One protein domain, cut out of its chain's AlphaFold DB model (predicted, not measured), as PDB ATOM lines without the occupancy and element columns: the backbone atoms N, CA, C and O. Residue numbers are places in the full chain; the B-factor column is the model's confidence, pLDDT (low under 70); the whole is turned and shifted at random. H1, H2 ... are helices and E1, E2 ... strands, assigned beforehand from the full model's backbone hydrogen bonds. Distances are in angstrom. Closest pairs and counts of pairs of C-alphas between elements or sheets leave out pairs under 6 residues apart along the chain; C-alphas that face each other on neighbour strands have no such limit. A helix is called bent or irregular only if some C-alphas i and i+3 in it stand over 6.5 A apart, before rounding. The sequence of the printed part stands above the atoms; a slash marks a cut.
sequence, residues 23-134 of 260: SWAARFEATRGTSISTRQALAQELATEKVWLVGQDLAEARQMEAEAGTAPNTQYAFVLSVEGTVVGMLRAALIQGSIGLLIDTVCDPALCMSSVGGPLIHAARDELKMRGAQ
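AT A GLANCE: This is residues 23 to 134 of the 260 residues of the protein "Hypothetical protein" of Coccolithus braarudii (UniProt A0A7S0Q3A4). A twisted sheet of four strands, E1 to E4, curls round the long helix H4, while H3 packs on the sheet's opposite face and a helical hairpin, H1 and H2, sits at one end of the body. The sheet and H4 make the core, and with H3 they form three layers, helices on both faces of a sheet: H4 on one face and H3 on the other. The printed part has 112 residues, with four named helices and four named strands in the order H1 H2 E1 H3 E2 E3 E4 H4; the sheet's order is E1 E2 E3 E4, all antiparallel, and the class is mixed, helices and strands. It is compact, with a radius of gyration of the C-alphas of 15.1 A, and elongated, spanning 43 by 25 by 22 A.

HOW THE PARTS SIT: Start with H1, residues 23 to 31, and H2, residues 36 to 48, a helical hairpin running opposite ways at a shallow tilt of 17 degrees. H2 touches H1 with residues 38 to 42 alone, and the closest C-alphas, of Thr 31 and Arg 39, are 6.0 A apart. Next find E1, residues 52 to 56, an edge strand antiparallel to E2, residues 75 to 82, with N 53 and O 81 at 2.8 A. Between them in the chain comes H3, residues 58 to 68, over E2 at a height over the sheet of 6.6 A; its closest C-alpha pair with E2 is Ala 61 and Tyr 76, 4.8 A. E2 forms a hairpin with E3, residues 85 to 95, where N 78 and O 90 are 2.9 A apart; E3 bends by 62 degrees at residue 88. E3 forms a hairpin with E4, residues 99 to 107, with N 93 and O 101 at 2.8 A. E2, E3 and E4 are a meander, each strand the antiparallel neighbour of the one before. Look last at H4, residues 113 to 130, on the opposite face from H3; its closest C-alphas to E4 are Leu 128 and Gly 100, 5.7 A. H4 touches H2 with residues 115 to 116 alone, the closest C-alphas being those of Ala 43 and Ser 115, 6.3 A, at a steep tilt of 51 degrees. Every O i to N i+4 pair is within hydrogen-bond range in H2 and H3, against 4 of 5 in H1 and 11 of 14 in H4.

IN THESE COORDINATES: Find C-alpha 23 at (101.395, 126.098, 104.299), where H1 begins; H1 is irregular, with C-alphas 23 and 26 at 7.5 A. H2 measures 18.2 A, E2 23.4 A, E3 29.5 A and E4 24.7 A. H4 runs 25.1 A to C-alpha 130 at (106.094, 153.817, 126.015), with a kink of 29 degrees near residue 120.

THE WHOLE: The two C-alphas farthest apart, of Ala 26 and Gln 96, are 44.6 A apart. The printed part has no cut and no long link. The mean pLDDT of the printed part is 92.9, and no printed residue is under 70.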
ATOM      1  N   SER A  23     100.437 126.477 105.347       92.56
ATOM      2  CA  SER A  23     101.395 126.098 104.299       92.56
ATOM      3  C   SER A  23     102.784 125.719 104.845       92.56
ATOM      4  O   SER A  23     103.529 124.977 104.202       92.56
ATOM      5  N   TRP A  24     103.101 126.123 106.081       93.75
ATOM      6  CA  TRP A  24     104.393 125.913 106.742       93.75
ATOM      7  C   TRP A  24     104.477 124.643 107.584       93.75
ATOM      8  O   TRP A  24     105.560 124.297 108.064       93.75
ATOM      9  N   ALA A  25     103.372 123.916 107.768       93.12
ATOM     10  CA  ALA A  25     103.319 122.770 108.677       93.12
ATOM     11  C   ALA A  25     104.408 121.720 108.386       93.12
ATOM     12  O   ALA A  25     105.117 121.296 109.300       93.12
ATOM     13  N   ALA A  26     104.593 121.354 107.113       93.19
ATOM     14  CA  ALA A  26     105.602 120.375 106.706       93.19
ATOM     15  C   ALA A  26     107.038 120.865 106.962       93.19
ATOM     16  O   ALA A  26     107.888 120.084 107.389       93.19
ATOM     17  N   ARG A  27     107.306 122.160 106.741       94.69
ATOM     18  CA  ARG A  27     108.622 122.769 106.988       94.69
ATOM     19  C   ARG A  27     108.964 122.772 108.469       94.69
ATOM     20  O   ARG A  27     110.056 122.345 108.837       94.69
ATOM     21  N   PHE A  28     108.028 123.194 109.316       95.06
ATOM     22  CA  PHE A  28     108.222 123.164 110.762       95.06
ATOM     23  C   PHE A  28     108.496 121.743 111.241       95.06
ATOM     24  O   PHE A  28     109.477 121.527 111.944       95.06
ATOM     25  N   GLU A  29     107.685 120.768 110.821       94.25
ATOM     26  CA  GLU A  29     107.854 119.380 111.254       94.25
ATOM     27  C   GLU A  29     109.209 118.798 110.840       94.25
ATOM     28  O   GLU A  29     109.900 118.220 111.674       94.25
ATOM     29  N   ALA A  30     109.645 119.042 109.601       94.50
ATOM     30  CA  ALA A  30     110.950 118.595 109.112       94.50
ATOM     31  C   ALA A  30     112.142 119.220 109.861       94.50
ATOM     32  O   ALA A  30     113.241 118.673 109.834       94.50
ATOM     33  N   THR A  31     111.935 120.364 110.517       95.69
ATOM     34  CA  THR A  31     112.995 121.139 111.179       95.69
ATOM     35  C   THR A  31     113.054 120.862 112.690       95.69
ATOM     36  O   THR A  31     114.072 121.131 113.337       95.69
ATOM     37  N   ARG A  32     112.010 120.270 113.287       94.38
ATOM     38  CA  ARG A  32     112.002 119.903 114.715       94.38
ATOM     39  C   ARG A  32     113.135 118.932 115.042       94.38
ATOM     40  O   ARG A  32     113.302 117.909 114.391       94.38
ATOM     41  N   GLY A  33     113.898 119.245 116.090       89.81
ATOM     42  CA  GLY A  33     115.003 118.395 116.549       89.81
ATOM     43  C   GLY A  33     116.224 118.379 115.623       89.81
ATOM     44  O   GLY A  33     117.160 117.624 115.871       89.81
ATOM     45  N   THR A  34     116.239 119.207 114.575       93.94
ATOM     46  CA  THR A  34     117.411 119.380 113.708       93.94
ATOM     47  C   THR A  34     118.431 120.347 114.323       93.94
ATOM     48  O   THR A  34     118.213 120.930 115.393       93.94
ATOM     49  N   SER A  35     119.578 120.514 113.656       93.69
ATOM     50  CA  SER A  35     120.639 121.420 114.103       93.69
ATOM     51  C   SER A  35     120.165 122.873 114.218       93.69
ATOM     52  O   SER A  35     119.244 123.315 113.531       93.69
ATOM     53  N   ILE A  36     120.851 123.645 115.064       90.88
ATOM     54  CA  ILE A  36     120.595 125.081 115.252       90.88
ATOM     55  C   ILE A  36     120.685 125.840 113.927       90.88
ATOM     56  O   ILE A  36     119.799 126.629 113.625       90.88
ATOM     57  N   SER A  37     121.674 125.529 113.089       92.56
ATOM     58  CA  SER A  37     121.824 126.138 111.762       92.56
ATOM     59  C   SER A  37     120.588 125.948 110.871       92.56
ATOM     60  O   SER A  37     120.169 126.871 110.180       92.56
ATOM     61  N   THR A  38     119.978 124.760 110.898       95.06
ATOM     62  CA  THR A  38     118.793 124.431 110.091       95.06
ATOM     63  C   THR A  38     117.559 125.159 110.617       95.06
ATOM     64  O   THR A  38     116.791 125.729 109.843       95.06
ATOM     65  N   ARG A  39     117.405 125.223 111.942       95.00
ATOM     66  CA  ARG A  39     116.329 125.982 112.596       95.00
ATOM     67  C   ARG A  39     116.462 127.496 112.393       95.00
ATOM     68  O   ARG A  39     115.461 128.176 112.170       95.00
ATOM     69  N   GLN A  40     117.685 128.025 112.403       93.38
ATOM     70  CA  GLN A  40     117.979 129.419 112.052       93.38
ATOM     71  C   GLN A  40     117.647 129.718 110.586       93.38
ATOM     72  O   GLN A  40     117.063 130.761 110.303       93.38
ATOM     73  N   ALA A  41     117.964 128.800 109.666       95.06
ATOM     74  CA  ALA A  41     117.630 128.954 108.252       95.06
ATOM     75  C   ALA A  41     116.110 129.048 108.029       95.06
ATOM     76  O   ALA A  41     115.666 129.935 107.304       95.06
ATOM     77  N   LEU A  42     115.313 128.215 108.713       96.06
ATOM     78  CA  LEU A  42     113.849 128.322 108.673       96.06
ATOM     79  C   LEU A  42     113.366 129.686 109.194       96.06
ATOM     80  O   LEU A  42     112.519 130.323 108.575       96.06
ATOM     81  N   ALA A  43     113.917 130.170 110.313       94.19
ATOM     82  CA  ALA A  43     113.558 131.489 110.835       94.19
ATOM     83  C   ALA A  43     113.898 132.622 109.846       94.19
ATOM     84  O   ALA A  43     113.132 133.574 109.700       94.19
ATOM     85  N   GLN A  44     115.022 132.507 109.134       94.44
ATOM     86  CA  GLN A  44     115.420 133.469 108.109       94.44
ATOM     87  C   GLN A  44     114.513 133.414 106.867       94.44
ATOM     88  O   GLN A  44     114.199 134.467 106.308       94.44
ATOM     89  N   GLU A  45     114.065 132.224 106.459       95.56
ATOM     90  CA  GLU A  45     113.079 132.022 105.384       95.56
ATOM     91  C   GLU A  45     111.767 132.745 105.739       95.56
ATOM     92  O   GLU A  45     111.336 133.640 105.010       95.56
ATOM     93  N   LEU A  46     111.219 132.483 106.933       94.56
ATOM     94  CA  LEU A  46     110.005 133.133 107.450       94.56
ATOM     95  C   LEU A  46     110.112 134.664 107.496       94.56
ATOM     96  O   LEU A  46     109.154 135.371 107.164       94.56
ATOM     97  N   ALA A  47     111.273 135.182 107.908       91.44
ATOM     98  CA  ALA A  47     111.535 136.615 107.959       91.44
ATOM     99  C   ALA A  47     111.611 137.243 106.560       91.44
ATOM    100  O   ALA A  47     111.057 138.319 106.332       91.44
ATOM    101  N   THR A  48     112.268 136.561 105.618       93.94
ATOM    102  CA  THR A  48     112.437 137.013 104.228       93.94
ATOM    103  C   THR A  48     111.099 137.054 103.499       93.94
ATOM    104  O   THR A  48     110.793 138.031 102.814       93.94
ATOM    105  N   GLU A  49     110.269 136.033 103.706       93.81
ATOM    106  CA  GLU A  49     108.921 135.959 103.144       93.81
ATOM    107  C   GLU A  49     107.909 136.851 103.881       93.81
ATOM    108  O   GLU A  49     106.777 137.009 103.429       93.81
ATOM    109  N   LYS A  50     108.317 137.486 104.992       91.25
ATOM    110  CA  LYS A  50     107.482 138.367 105.827       91.25
ATOM    111  C   LYS A  50     106.205 137.687 106.331       91.25
ATOM    112  O   LYS A  50     105.179 138.340 106.503       91.25
ATOM    113  N   VAL A  51     106.272 136.378 106.573       91.25
ATOM    114  CA  VAL A  51     105.109 135.585 107.009       91.25
ATOM    115  C   VAL A  51     104.954 135.606 108.527       91.25
ATOM    116  O   VAL A  51     103.855 135.395 109.041       91.25
ATOM    117  N   TRP A  52     106.034 135.889 109.261       92.81
ATOM    118  CA  TRP A  52     105.946 136.027 110.707       92.81
ATOM    119  C   TRP A  52     105.479 137.428 111.150       92.81
ATOM    120  O   TRP A  52     105.935 138.456 110.652       92.81
ATOM    121  N   LEU A  53     104.550 137.475 112.101       95.06
ATOM    122  CA  LEU A  53     103.961 138.702 112.631       95.06
ATOM    123  C   LEU A  53     104.152 138.755 114.139       95.06
ATOM    124  O   LEU A  53     103.816 137.797 114.841       95.06
ATOM    125  N   VAL A  54     104.651 139.890 114.627       96.75
ATOM    126  CA  VAL A  54     104.745 140.183 116.058       96.75
ATOM    127  C   VAL A  54     103.503 140.952 116.494       96.75
ATOM    128  O   VAL A  54     103.118 141.932 115.857       96.75
ATOM    129  N   GLY A  55     102.883 140.515 117.583       96.31
ATOM    130  CA  GLY A  55     101.704 141.147 118.164       96.31
ATOM    131  C   GLY A  55     101.630 140.942 119.672       96.31
ATOM    132  O   GLY A  55     102.563 140.431 120.290       96.31
ATOM    133  N   GLN A  56     100.505 141.340 120.263       96.25
ATOM    134  CA  GLN A  56     100.206 141.094 121.673       96.25
ATOM    135  C   GLN A  56      99.066 140.085 121.814       96.25
ATOM    136  O   GLN A  56      98.092 140.136 121.062       96.25
ATOM    137  N   ASP A  57      99.165 139.217 122.816       95.06
ATOM    138  CA  ASP A  57      98.080 138.340 123.245       95.06
ATOM    139  C   ASP A  57      97.396 138.928 124.489       95.06
ATOM    140  O   ASP A  57      97.843 138.785 125.629       95.06
ATOM    141  N   LEU A  58      96.285 139.631 124.258       93.75
ATOM    142  CA  LEU A  58      95.515 140.287 125.318       93.75
ATOM    143  C   LEU A  58      94.750 139.294 126.207       93.75
ATOM    144  O   LEU A  58      94.309 139.661 127.298       93.75
ATOM    145  N   ALA A  59      94.499 138.069 125.738       91.62
ATOM    146  CA  ALA A  59      93.864 137.049 126.564       91.62
ATOM    147  C   ALA A  59      94.872 136.515 127.584       91.62
ATOM    148  O   ALA A  59      94.583 136.526 128.781       91.62
ATOM    149  N   GLU A  60      96.071 136.176 127.113       91.06
ATOM    150  CA  GLU A  60      97.188 135.743 127.950       91.06
ATOM    151  C   GLU A  60      97.587 136.823 128.969       91.06
ATOM    152  O   GLU A  60      97.686 136.545 130.163       91.06
ATOM    153  N   ALA A  61      97.718 138.084 128.540       91.06
ATOM    154  CA  ALA A  61      98.035 139.194 129.443       91.06
ATOM    155  C   ALA A  61      97.009 139.338 130.587       91.06
ATOM    156  O   ALA A  61      97.384 139.484 131.750       91.06
ATOM    157  N   ARG A  62      95.706 139.227 130.284       91.12
ATOM    158  CA  ARG A  62      94.638 139.274 131.302       91.12
ATOM    159  C   ARG A  62      94.682 138.081 132.251       91.12
ATOM    160  O   ARG A  62      94.401 138.239 133.439       91.12
ATOM    161  N   GLN A  63      95.023 136.899 131.744       89.62
ATOM    162  CA  GLN A  63      95.204 135.722 132.583       89.62
ATOM    163  C   GLN A  63      96.371 135.922 133.559       89.62
ATOM    164  O   GLN A  63      96.204 135.692 134.755       89.62
ATOM    165  N   MET A  64      97.509 136.430 133.080       88.56
ATOM    166  CA  MET A  64      98.662 136.737 133.932       88.56
ATOM    167  C   MET A  64      98.315 137.746 135.035       88.56
ATOM    168  O   MET A  64      98.745 137.581 136.174       88.56
ATOM    169  N   GLU A  65      97.525 138.781 134.732       89.12
ATOM    170  CA  GLU A  65      97.070 139.757 135.734       89.12
ATOM    171  C   GLU A  65      96.211 139.112 136.819       89.12
ATOM    172  O   GLU A  65      96.408 139.382 138.007       89.12
ATOM    173  N   ALA A  66      95.288 138.233 136.417       87.50
ATOM    174  CA  ALA A  66      94.433 137.501 137.341       87.50
ATOM    175  C   ALA A  66      95.245 136.563 138.251       87.50
ATOM    176  O   ALA A  66      94.997 136.506 139.454       87.50
ATOM    177  N   GLU A  67      96.238 135.865 137.697       84.50
ATOM    178  CA  GLU A  67      97.115 134.954 138.441       84.50
ATOM    179  C   GLU A  67      98.057 135.696 139.398       84.50
ATOM    180  O   GLU A  67      98.264 135.263 140.534       84.50
ATOM    181  N   ALA A  68      98.612 136.830 138.960       81.50
ATOM    182  CA  ALA A  68      99.523 137.638 139.761       81.50
ATOM    183  C   ALA A  68      98.796 138.516 140.797       81.50
ATOM    184  O   ALA A  68      99.433 139.029 141.722       81.50
ATOM    185  N   GLY A  69      97.480 138.713 140.651       85.56
ATOM    186  CA  GLY A  69      96.704 139.644 141.470       85.56
ATOM    187  C   GLY A  69      97.176 141.093 141.315       85.56
ATOM    188  O   GLY A  69      97.150 141.861 142.280       85.56
ATOM    189  N   THR A  70      97.678 141.454 140.131       83.19
ATOM    190  CA  THR A  70      98.225 142.785 139.840       83.19
ATOM    191  C   THR A  70      97.166 143.717 139.262       83.19
ATOM    192  O   THR A  70      96.083 143.297 138.861       83.19
ATOM    193  N   ALA A  71      97.466 145.019 139.239       81.75
ATOM    194  CA  ALA A  71      96.583 145.994 138.613       81.75
ATOM    195  C   ALA A  71      96.443 145.724 137.099       81.75
ATOM    196  O   ALA A  71      97.398 145.235 136.488       81.75
ATOM    197  N   PRO A  72      95.303 146.075 136.482       82.31
ATOM    198  CA  PRO A  72      95.141 145.974 135.038       82.31
ATOM    199  C   PRO A  72      96.189 146.787 134.274       82.31
ATOM    200  O   PRO A  72      96.607 147.858 134.722       82.31
ATOM    201  N   ASN A  73      96.531 146.319 133.079       84.75
ATOM    202  CA  ASN A  73      97.543 146.876 132.183       84.75
ATOM    203  C   ASN A  73      98.956 146.914 132.782       84.75
ATOM    204  O   ASN A  73      99.710 147.852 132.516       84.75
ATOM    205  N   THR A  74      99.307 145.920 133.600       90.25
ATOM    206  CA  THR A  74     100.671 145.771 134.145       90.25
ATOM    207  C   THR A  74     101.376 144.513 133.665       90.25
ATOM    208  O   THR A  74     102.586 144.408 133.859       90.25
ATOM    209  N   GLN A  75     100.658 143.592 133.020       94.19
ATOM    210  CA  GLN A  75     101.224 142.411 132.378       94.19
ATOM    211  C   GLN A  75     100.993 142.482 130.872       94.19
ATOM    212  O   GLN A  75      99.985 143.012 130.404       94.19
ATOM    213  N   TYR A  76     101.923 141.918 130.116       95.56
ATOM    214  CA  TYR A  76     101.895 141.890 128.664       95.56
ATOM    215  C   TYR A  76     102.388 140.528 128.184       95.56
ATOM    216  O   TYR A  76     103.312 139.949 128.757       95.56
ATOM    217  N   ALA A  77     101.803 140.039 127.099       96.88
ATOM    218  CA  ALA A  77     102.275 138.857 126.397       96.88
ATOM    219  C   ALA A  77     102.505 139.234 124.937       96.88
ATOM    220  O   ALA A  77     101.583 139.680 124.254       96.88
ATOM    221  N   PHE A  78     103.740 139.084 124.473       97.62
ATOM    222  CA  PHE A  78     104.130 139.327 123.091       97.62
ATOM    223  C   PHE A  78     104.214 137.997 122.376       97.62
ATOM    224  O   PHE A  78     104.827 137.059 122.884       97.62
ATOM    225  N   VAL A  79     103.609 137.915 121.200       97.12
ATOM    226  CA  VAL A  79     103.547 136.693 120.404       97.12
ATOM    227  C   VAL A  79     104.157 136.919 119.039       97.12
ATOM    228  O   VAL A  79     103.999 137.977 118.435       97.12
ATOM    229  N   LEU A  80     104.839 135.892 118.552       96.31
ATOM    230  CA  LEU A  80     105.290 135.786 117.180       96.31
ATOM    231  C   LEU A  80     104.469 134.680 116.529       96.31
ATOM    232  O   LEU A  80     104.428 133.554 117.028       96.31
ATOM    233  N   SER A  81     103.790 135.012 115.437       95.25
ATOM    234  CA  SER A  81     102.857 134.116 114.756       95.25
ATOM    235  C   SER A  81     103.206 133.928 113.288       95.25
ATOM    236  O   SER A  81     103.702 134.852 112.658       95.25
ATOM    237  N   VAL A  82     102.933 132.745 112.747       94.62
ATOM    238  CA  VAL A  82     103.074 132.388 111.330       94.62
ATOM    239  C   VAL A  82     101.711 131.908 110.852       94.62
ATOM    240  O   VAL A  82     101.151 130.982 111.438       94.62
ATOM    241  N   GLU A  83     101.146 132.576 109.842       91.94
ATOM    242  CA  GLU A  83      99.790 132.300 109.324       91.94
ATOM    243  C   GLU A  83      98.719 132.209 110.435       91.94
ATOM    244  O   GLU A  83      97.845 131.345 110.433       91.94
ATOM    245  N   GLY A  84      98.807 133.096 111.435       89.94
ATOM    246  CA  GLY A  84      97.882 133.142 112.572       89.94
ATOM    247  C   GLY A  84      98.149 132.116 113.681       89.94
ATOM    248  O   GLY A  84      97.474 132.153 114.707       89.94
ATOM    249  N   THR A  85      99.147 131.240 113.537       91.81
ATOM    250  CA  THR A  85      99.571 130.311 114.596       91.81
ATOM    251  C   THR A  85     100.734 130.881 115.390       91.81
ATOM    252  O   THR A  85     101.763 131.221 114.816       91.81
ATOM    253  N   VAL A  86     100.608 130.937 116.718       94.25
ATOM    254  CA  VAL A  86     101.688 131.380 117.611       94.25
ATOM    255  C   VAL A  86     102.817 130.346 117.629       94.25
ATOM    256  O   VAL A  86     102.607 129.186 117.982       94.25
ATOM    257  N   VAL A  87     104.025 130.781 117.274       94.81
ATOM    258  CA  VAL A  87     105.254 129.967 117.260       94.81
ATOM    259  C   VAL A  87     106.314 130.482 118.235       94.81
ATOM    260  O   VAL A  87     107.346 129.846 118.427       94.81
ATOM    261  N   GLY A  88     106.069 131.624 118.874       95.44
ATOM    262  CA  GLY A  88     106.905 132.167 119.934       95.44
ATOM    263  C   GLY A  88     106.104 133.078 120.845       95.44
ATOM    264  O   GLY A  88     105.178 133.744 120.386       95.44
ATOM    265  N   MET A  89     106.453 133.112 122.126       96.75
ATOM    266  CA  MET A  89     105.842 134.014 123.093       96.75
ATOM    267  C   MET A  89     106.871 134.472 124.126       96.75
ATOM    268  O   MET A  89     107.703 133.679 124.563       96.75
ATOM    269  N   LEU A  90     106.789 135.743 124.511       97.19
ATOM    270  CA  LEU A  90     107.558 136.368 125.581       97.19
ATOM    271  C   LEU A  90     106.589 137.089 126.517       97.19
ATOM    272  O   LEU A  90     105.798 137.922 126.066       97.19
ATOM    273  N   ARG A  91     106.665 136.806 127.817       96.25
ATOM    274  CA  ARG A  91     105.905 137.544 128.829       96.25
ATOM    275  C   ARG A  91     106.693 138.761 129.316       96.25
ATOM    276  O   ARG A  91     107.923 138.777 129.373       96.25
ATOM    277  N   ALA A  92     105.968 139.806 129.685       96.81
ATOM    278  CA  ALA A  92     106.547 141.009 130.250       96.81
ATOM    279  C   ALA A  92     105.632 141.638 131.300       96.81
ATOM    280  O   ALA A  92     104.421 141.432 131.295       96.81
ATOM    281  N   ALA A  93     106.211 142.440 132.189       95.56
ATOM    282  CA  ALA A  93     105.485 143.138 133.238       95.56
ATOM    283  C   ALA A  93     106.052 144.538 133.482       95.56
ATOM    284  O   ALA A  93     107.258 144.755 133.371       95.56
ATOM    285  N   LEU A  94     105.200 145.477 133.889       94.12
ATOM    286  CA  LEU A  94     105.616 146.770 134.424       94.12
ATOM    287  C   LEU A  94     105.511 146.752 135.952       94.12
ATOM    288  O   LEU A  94     104.431 146.816 136.537       94.12
ATOM    289  N   ILE A  95     106.661 146.690 136.613       90.00
ATOM    290  CA  ILE A  95     106.779 146.620 138.067       90.00
ATOM    291  C   ILE A  95     106.982 148.025 138.629       90.00
ATOM    292  O   ILE A  95     107.855 148.775 138.182       90.00
ATOM    293  N   GLN A  96     106.178 148.377 139.639       83.56
ATOM    294  CA  GLN A  96     106.269 149.658 140.357       83.56
ATOM    295  C   GLN A  96     106.248 150.882 139.418       83.56
ATOM    296  O   GLN A  96     106.872 151.904 139.703       83.56
ATOM    297  N   GLY A  97     105.578 150.759 138.266       80.19
ATOM    298  CA  GLY A  97     105.417 151.826 137.273       80.19
ATOM    299  C   GLY A  97     106.703 152.322 136.604       80.19
ATOM    300  O   GLY A  97     106.651 153.317 135.896       80.19
ATOM    301  N   SER A  98     107.855 151.688 136.838       89.12
ATOM    302  CA  SER A  98     109.158 152.217 136.392       89.12
ATOM    303  C   SER A  98     110.158 151.150 135.952       89.12
ATOM    304  O   SER A  98     111.155 151.479 135.308       89.12
ATOM    305  N   ILE A  99     109.907 149.876 136.261       93.00
ATOM    306  CA  ILE A  99     110.791 148.765 135.914       93.00
ATOM    307  C   ILE A  99     110.040 147.837 134.973       93.00
ATOM    308  O   ILE A  99     109.094 147.171 135.383       93.00
ATOM    309  N   GLY A 100     110.476 147.772 133.722       95.62
ATOM    310  CA  GLY A 100     110.041 146.737 132.800       95.62
ATOM    311  C   GLY A 100     110.743 145.420 133.121       95.62
ATOM    312  O   GLY A 100     111.959 145.399 133.298       95.62
ATOM    313  N   LEU A 101     109.992 144.331 133.202       96.06
ATOM    314  CA  LEU A 101     110.497 142.981 133.413       96.06
ATOM    315  C   LEU A 101     110.139 142.127 132.197       96.06
ATOM    316  O   LEU A 101     108.975 142.086 131.824       96.06
ATOM    317  N   LEU A 102     111.115 141.434 131.616       97.25
ATOM    318  CA  LEU A 102     110.918 140.374 130.627       97.25
ATOM    319  C   LEU A 102     111.113 139.022 131.321       97.25
ATOM    320  O   LEU A 102     112.122 138.820 132.000       97.25
ATOM    321  N   ILE A 103     110.155 138.115 131.173       93.69
ATOM    322  CA  ILE A 103     110.142 136.795 131.816       93.69
ATOM    323  C   ILE A 103     109.550 135.764 130.871       93.69
ATOM    324  O   ILE A 103     108.754 136.119 130.015       93.69
ATOM    325  N   ASP A 104     109.907 134.501 131.084       90.19
ATOM    326  CA  ASP A 104     109.318 133.320 130.449       90.19
ATOM    327  C   ASP A 104     109.179 133.439 128.924       90.19
ATOM    328  O   ASP A 104     108.218 133.999 128.388       90.19
ATOM    329  N   THR A 105     110.136 132.854 128.210       93.12
ATOM    330  CA  THR A 105     110.088 132.754 126.753       93.12
ATOM    331  C   THR A 105     109.809 131.320 126.340       93.12
ATOM    332  O   THR A 105     110.423 130.371 126.826       93.12
ATOM    333  N   VAL A 106     108.898 131.145 125.388       92.62
ATOM    334  CA  VAL A 106     108.681 129.859 124.723       92.62
ATOM    335  C   VAL A 106     108.786 130.041 123.219       92.62
ATOM    336  O   VAL A 106     108.381 131.060 122.660       92.62
ATOM    337  N   CYS A 107     109.339 129.039 122.553       92.94
ATOM    338  CA  CYS A 107     109.524 129.012 121.114       92.94
ATOM    339  C   CYS A 107     109.167 127.618 120.593       92.94
ATOM    340  O   CYS A 107     109.375 126.620 121.290       92.94
ATOM    341  N   ASP A 108     108.593 127.534 119.393       93.69
ATOM    342  CA  ASP A 108     108.365 126.250 118.743       93.69
ATOM    343  C   ASP A 108     109.725 125.558 118.507       93.69
ATOM    344  O   ASP A 108     110.634 126.191 117.973       93.69
ATOM    345  N   PRO A 109     109.880 124.262 118.847       92.88
ATOM    346  CA  PRO A 109     111.135 123.524 118.672       92.88
ATOM    347  C   PRO A 109     111.708 123.484 117.248       92.88
ATOM    348  O   PRO A 109     112.844 123.051 117.064       92.88
ATOM    349  N   ALA A 110     110.928 123.859 116.233       94.38
ATOM    350  CA  ALA A 110     111.403 124.021 114.862       94.38
ATOM    351  C   ALA A 110     112.210 125.313 114.642       94.38
ATOM    352  O   ALA A 110     112.881 125.445 113.627       94.38
ATOM    353  N   LEU A 111     112.154 126.269 115.569       94.44
ATOM    354  CA  LEU A 111     112.847 127.551 115.488       94.44
ATOM    355  C   LEU A 111     113.901 127.653 116.590       94.44
ATOM    356  O   LEU A 111     113.864 126.917 117.576       94.44
ATOM    357  N   CYS A 112     114.861 128.556 116.409       92.00
ATOM    358  CA  CYS A 112     115.819 128.912 117.450       92.00
ATOM    359  C   CYS A 112     115.305 130.088 118.274       92.00
ATOM    360  O   CYS A 112     114.788 131.074 117.738       92.00
ATOM    361  N   MET A 113     115.524 130.007 119.580       91.81
ATOM    362  CA  MET A 113     115.128 131.018 120.545       91.81
ATOM    363  C   MET A 113     115.791 132.365 120.256       91.81
ATOM    364  O   MET A 113     115.133 133.394 120.345       91.81
ATOM    365  N   SER A 114     117.053 132.381 119.822       88.31
ATOM    366  CA  SER A 114     117.743 133.614 119.416       88.31
ATOM    367  C   SER A 114     117.096 134.294 118.202       88.31
ATOM    368  O   SER A 114     117.009 135.520 118.166       88.31
ATOM    369  N   SER A 115     116.576 133.522 117.242       90.94
ATOM    370  CA  SER A 115     115.906 134.058 116.051       90.94
ATOM    371  C   SER A 115     114.527 134.640 116.367       90.94
ATOM    372  O   SER A 115     114.164 135.686 115.840       90.94
ATOM    373  N   VAL A 116     113.763 133.980 117.238       92.81
ATOM    374  CA  VAL A 116     112.413 134.418 117.640       92.81
ATOM    375  C   VAL A 116     112.460 135.516 118.703       92.81
ATOM    376  O   VAL A 116     111.635 136.429 118.711       92.81
ATOM    377  N   GLY A 117     113.445 135.446 119.591       93.69
ATOM    378  CA  GLY A 117     113.579 136.332 120.732       93.69
ATOM    379  C   GLY A 117     113.874 137.770 120.359       93.69
ATOM    380  O   GLY A 117     113.309 138.664 120.974       93.69
ATOM    381  N   GLY A 118     114.697 138.009 119.333       93.31
ATOM    382  CA  GLY A 118     115.022 139.362 118.875       93.31
ATOM    383  C   GLY A 118     113.763 140.211 118.646       93.31
ATOM    384  O   GLY A 118     113.549 141.166 119.392       93.31
ATOM    385  N   PRO A 119     112.894 139.865 117.680       95.00
ATOM    386  CA  PRO A 119     111.665 140.618 117.418       95.00
ATOM    387  C   PRO A 119     110.755 140.789 118.647       95.00
ATOM    388  O   PRO A 119     110.230 141.879 118.871       95.00
ATOM    389  N   LEU A 120     110.606 139.745 119.472       97.31
ATOM    390  CA  LEU A 120     109.785 139.789 120.688       97.31
ATOM    391  C   LEU A 120     110.351 140.744 121.746       97.31
ATOM    392  O   LEU A 120     109.607 141.535 122.322       97.31
ATOM    393  N   ILE A 121     111.664 140.697 121.987       96.94
ATOM    394  CA  ILE A 121     112.352 141.555 122.956       96.94
ATOM    395  C   ILE A 121     112.255 143.020 122.534       96.94
ATOM    396  O   ILE A 121     112.004 143.869 123.386       96.94
ATOM    397  N   HIS A 122     112.426 143.329 121.244       95.56
ATOM    398  CA  HIS A 122     112.292 144.702 120.748       95.56
ATOM    399  C   HIS A 122     110.871 145.228 120.978       95.56
ATOM    400  O   HIS A 122     110.706 146.239 121.655       95.56
ATOM    401  N   ALA A 123     109.849 144.481 120.542       96.69
ATOM    402  CA  ALA A 123     108.452 144.865 120.749       96.69
ATOM    403  C   ALA A 123     108.107 145.049 122.239       96.69
ATOM    404  O   ALA A 123     107.449 146.021 122.613       96.69
ATOM    405  N   ALA A 124     108.595 144.152 123.102       97.25
ATOM    406  CA  ALA A 124     108.371 144.241 124.539       97.25
ATOM    407  C   ALA A 124     109.063 145.453 125.172       97.25
ATOM    408  O   ALA A 124     108.466 146.154 125.990       97.25
ATOM    409  N   ARG A 125     110.316 145.729 124.794       96.25
ATOM    410  CA  ARG A 125     111.069 146.889 125.290       96.25
ATOM    411  C   ARG A 125     110.422 148.199 124.856       96.25
ATOM    412  O   ARG A 125     110.322 149.100 125.688       96.25
ATOM    413  N   ASP A 126     109.980 148.295 123.607       95.50
ATOM    414  CA  ASP A 126     109.328 149.492 123.076       95.50
ATOM    415  C   ASP A 126     108.013 149.772 123.806       95.50
ATOM    416  O   ASP A 126     107.812 150.882 124.300       95.50
ATOM    417  N   GLU A 127     107.164 148.755 123.983       95.81
ATOM    418  CA  GLU A 127     105.920 148.892 124.750       95.81
ATOM    419  C   GLU A 127     106.197 149.318 126.196       95.81
ATOM    420  O   GLU A 127     105.629 150.297 126.675       95.81
ATOM    421  N   LEU A 128     107.111 148.638 126.896       95.31
ATOM    422  CA  LEU A 128     107.432 148.966 128.288       95.31
ATOM    423  C   LEU A 128     107.957 150.400 128.430       95.31
ATOM    424  O   LEU A 128     107.567 151.107 129.362       95.31
ATOM    425  N   LYS A 129     108.804 150.860 127.500       93.50
ATOM    426  CA  LYS A 129     109.300 152.243 127.473       93.50
ATOM    427  C   LYS A 129     108.174 153.244 127.216       93.50
ATOM    428  O   LYS A 129     108.087 154.234 127.939       93.50
ATOM    429  N   MET A 130     107.277 152.975 126.262       94.31
ATOM    430  CA  MET A 130     106.094 153.817 126.015       94.31
ATOM    431  C   MET A 130     105.187 153.925 127.248       94.31
ATOM    432  O   MET A 130     104.569 154.962 127.479       94.31
ATOM    433  N   ARG A 131     105.144 152.877 128.078       93.44
ATOM    434  CA  ARG A 131     104.397 152.839 129.345       93.44
ATOM    435  C   ARG A 131     105.133 153.484 130.525       93.44
ATOM    436  O   ARG A 131     104.596 153.501 131.630       93.44
ATOM    437  N   GLY A 132     106.330 154.032 130.307       93.06
ATOM    438  CA  GLY A 132     107.097 154.768 131.315       93.06
ATOM    439  C   GLY A 132     108.164 153.954 132.049       93.06
ATOM    440  O   GLY A 132     108.706 154.435 133.045       93.06
ATOM    441  N   ALA A 133     108.510 152.746 131.585       94.12
ATOM    442  CA  ALA A 133     109.644 152.014 132.141       94.12
ATOM    443  C   ALA A 133     110.946 152.810 131.943       94.12
ATOM    444  O   ALA A 133     111.361 153.089 130.818       94.12
ATOM    445  N   GLN A 134     111.617 153.136 133.045       93.00
ATOM    446  CA  GLN A 134     112.914 153.820 133.045       93.00
ATOM    447  C   GLN A 134     114.064 152.850 132.776       93.00
ATOM    448  O   GLN A 134     115.106 153.234 132.251       93.00
TER     449      GLN A 134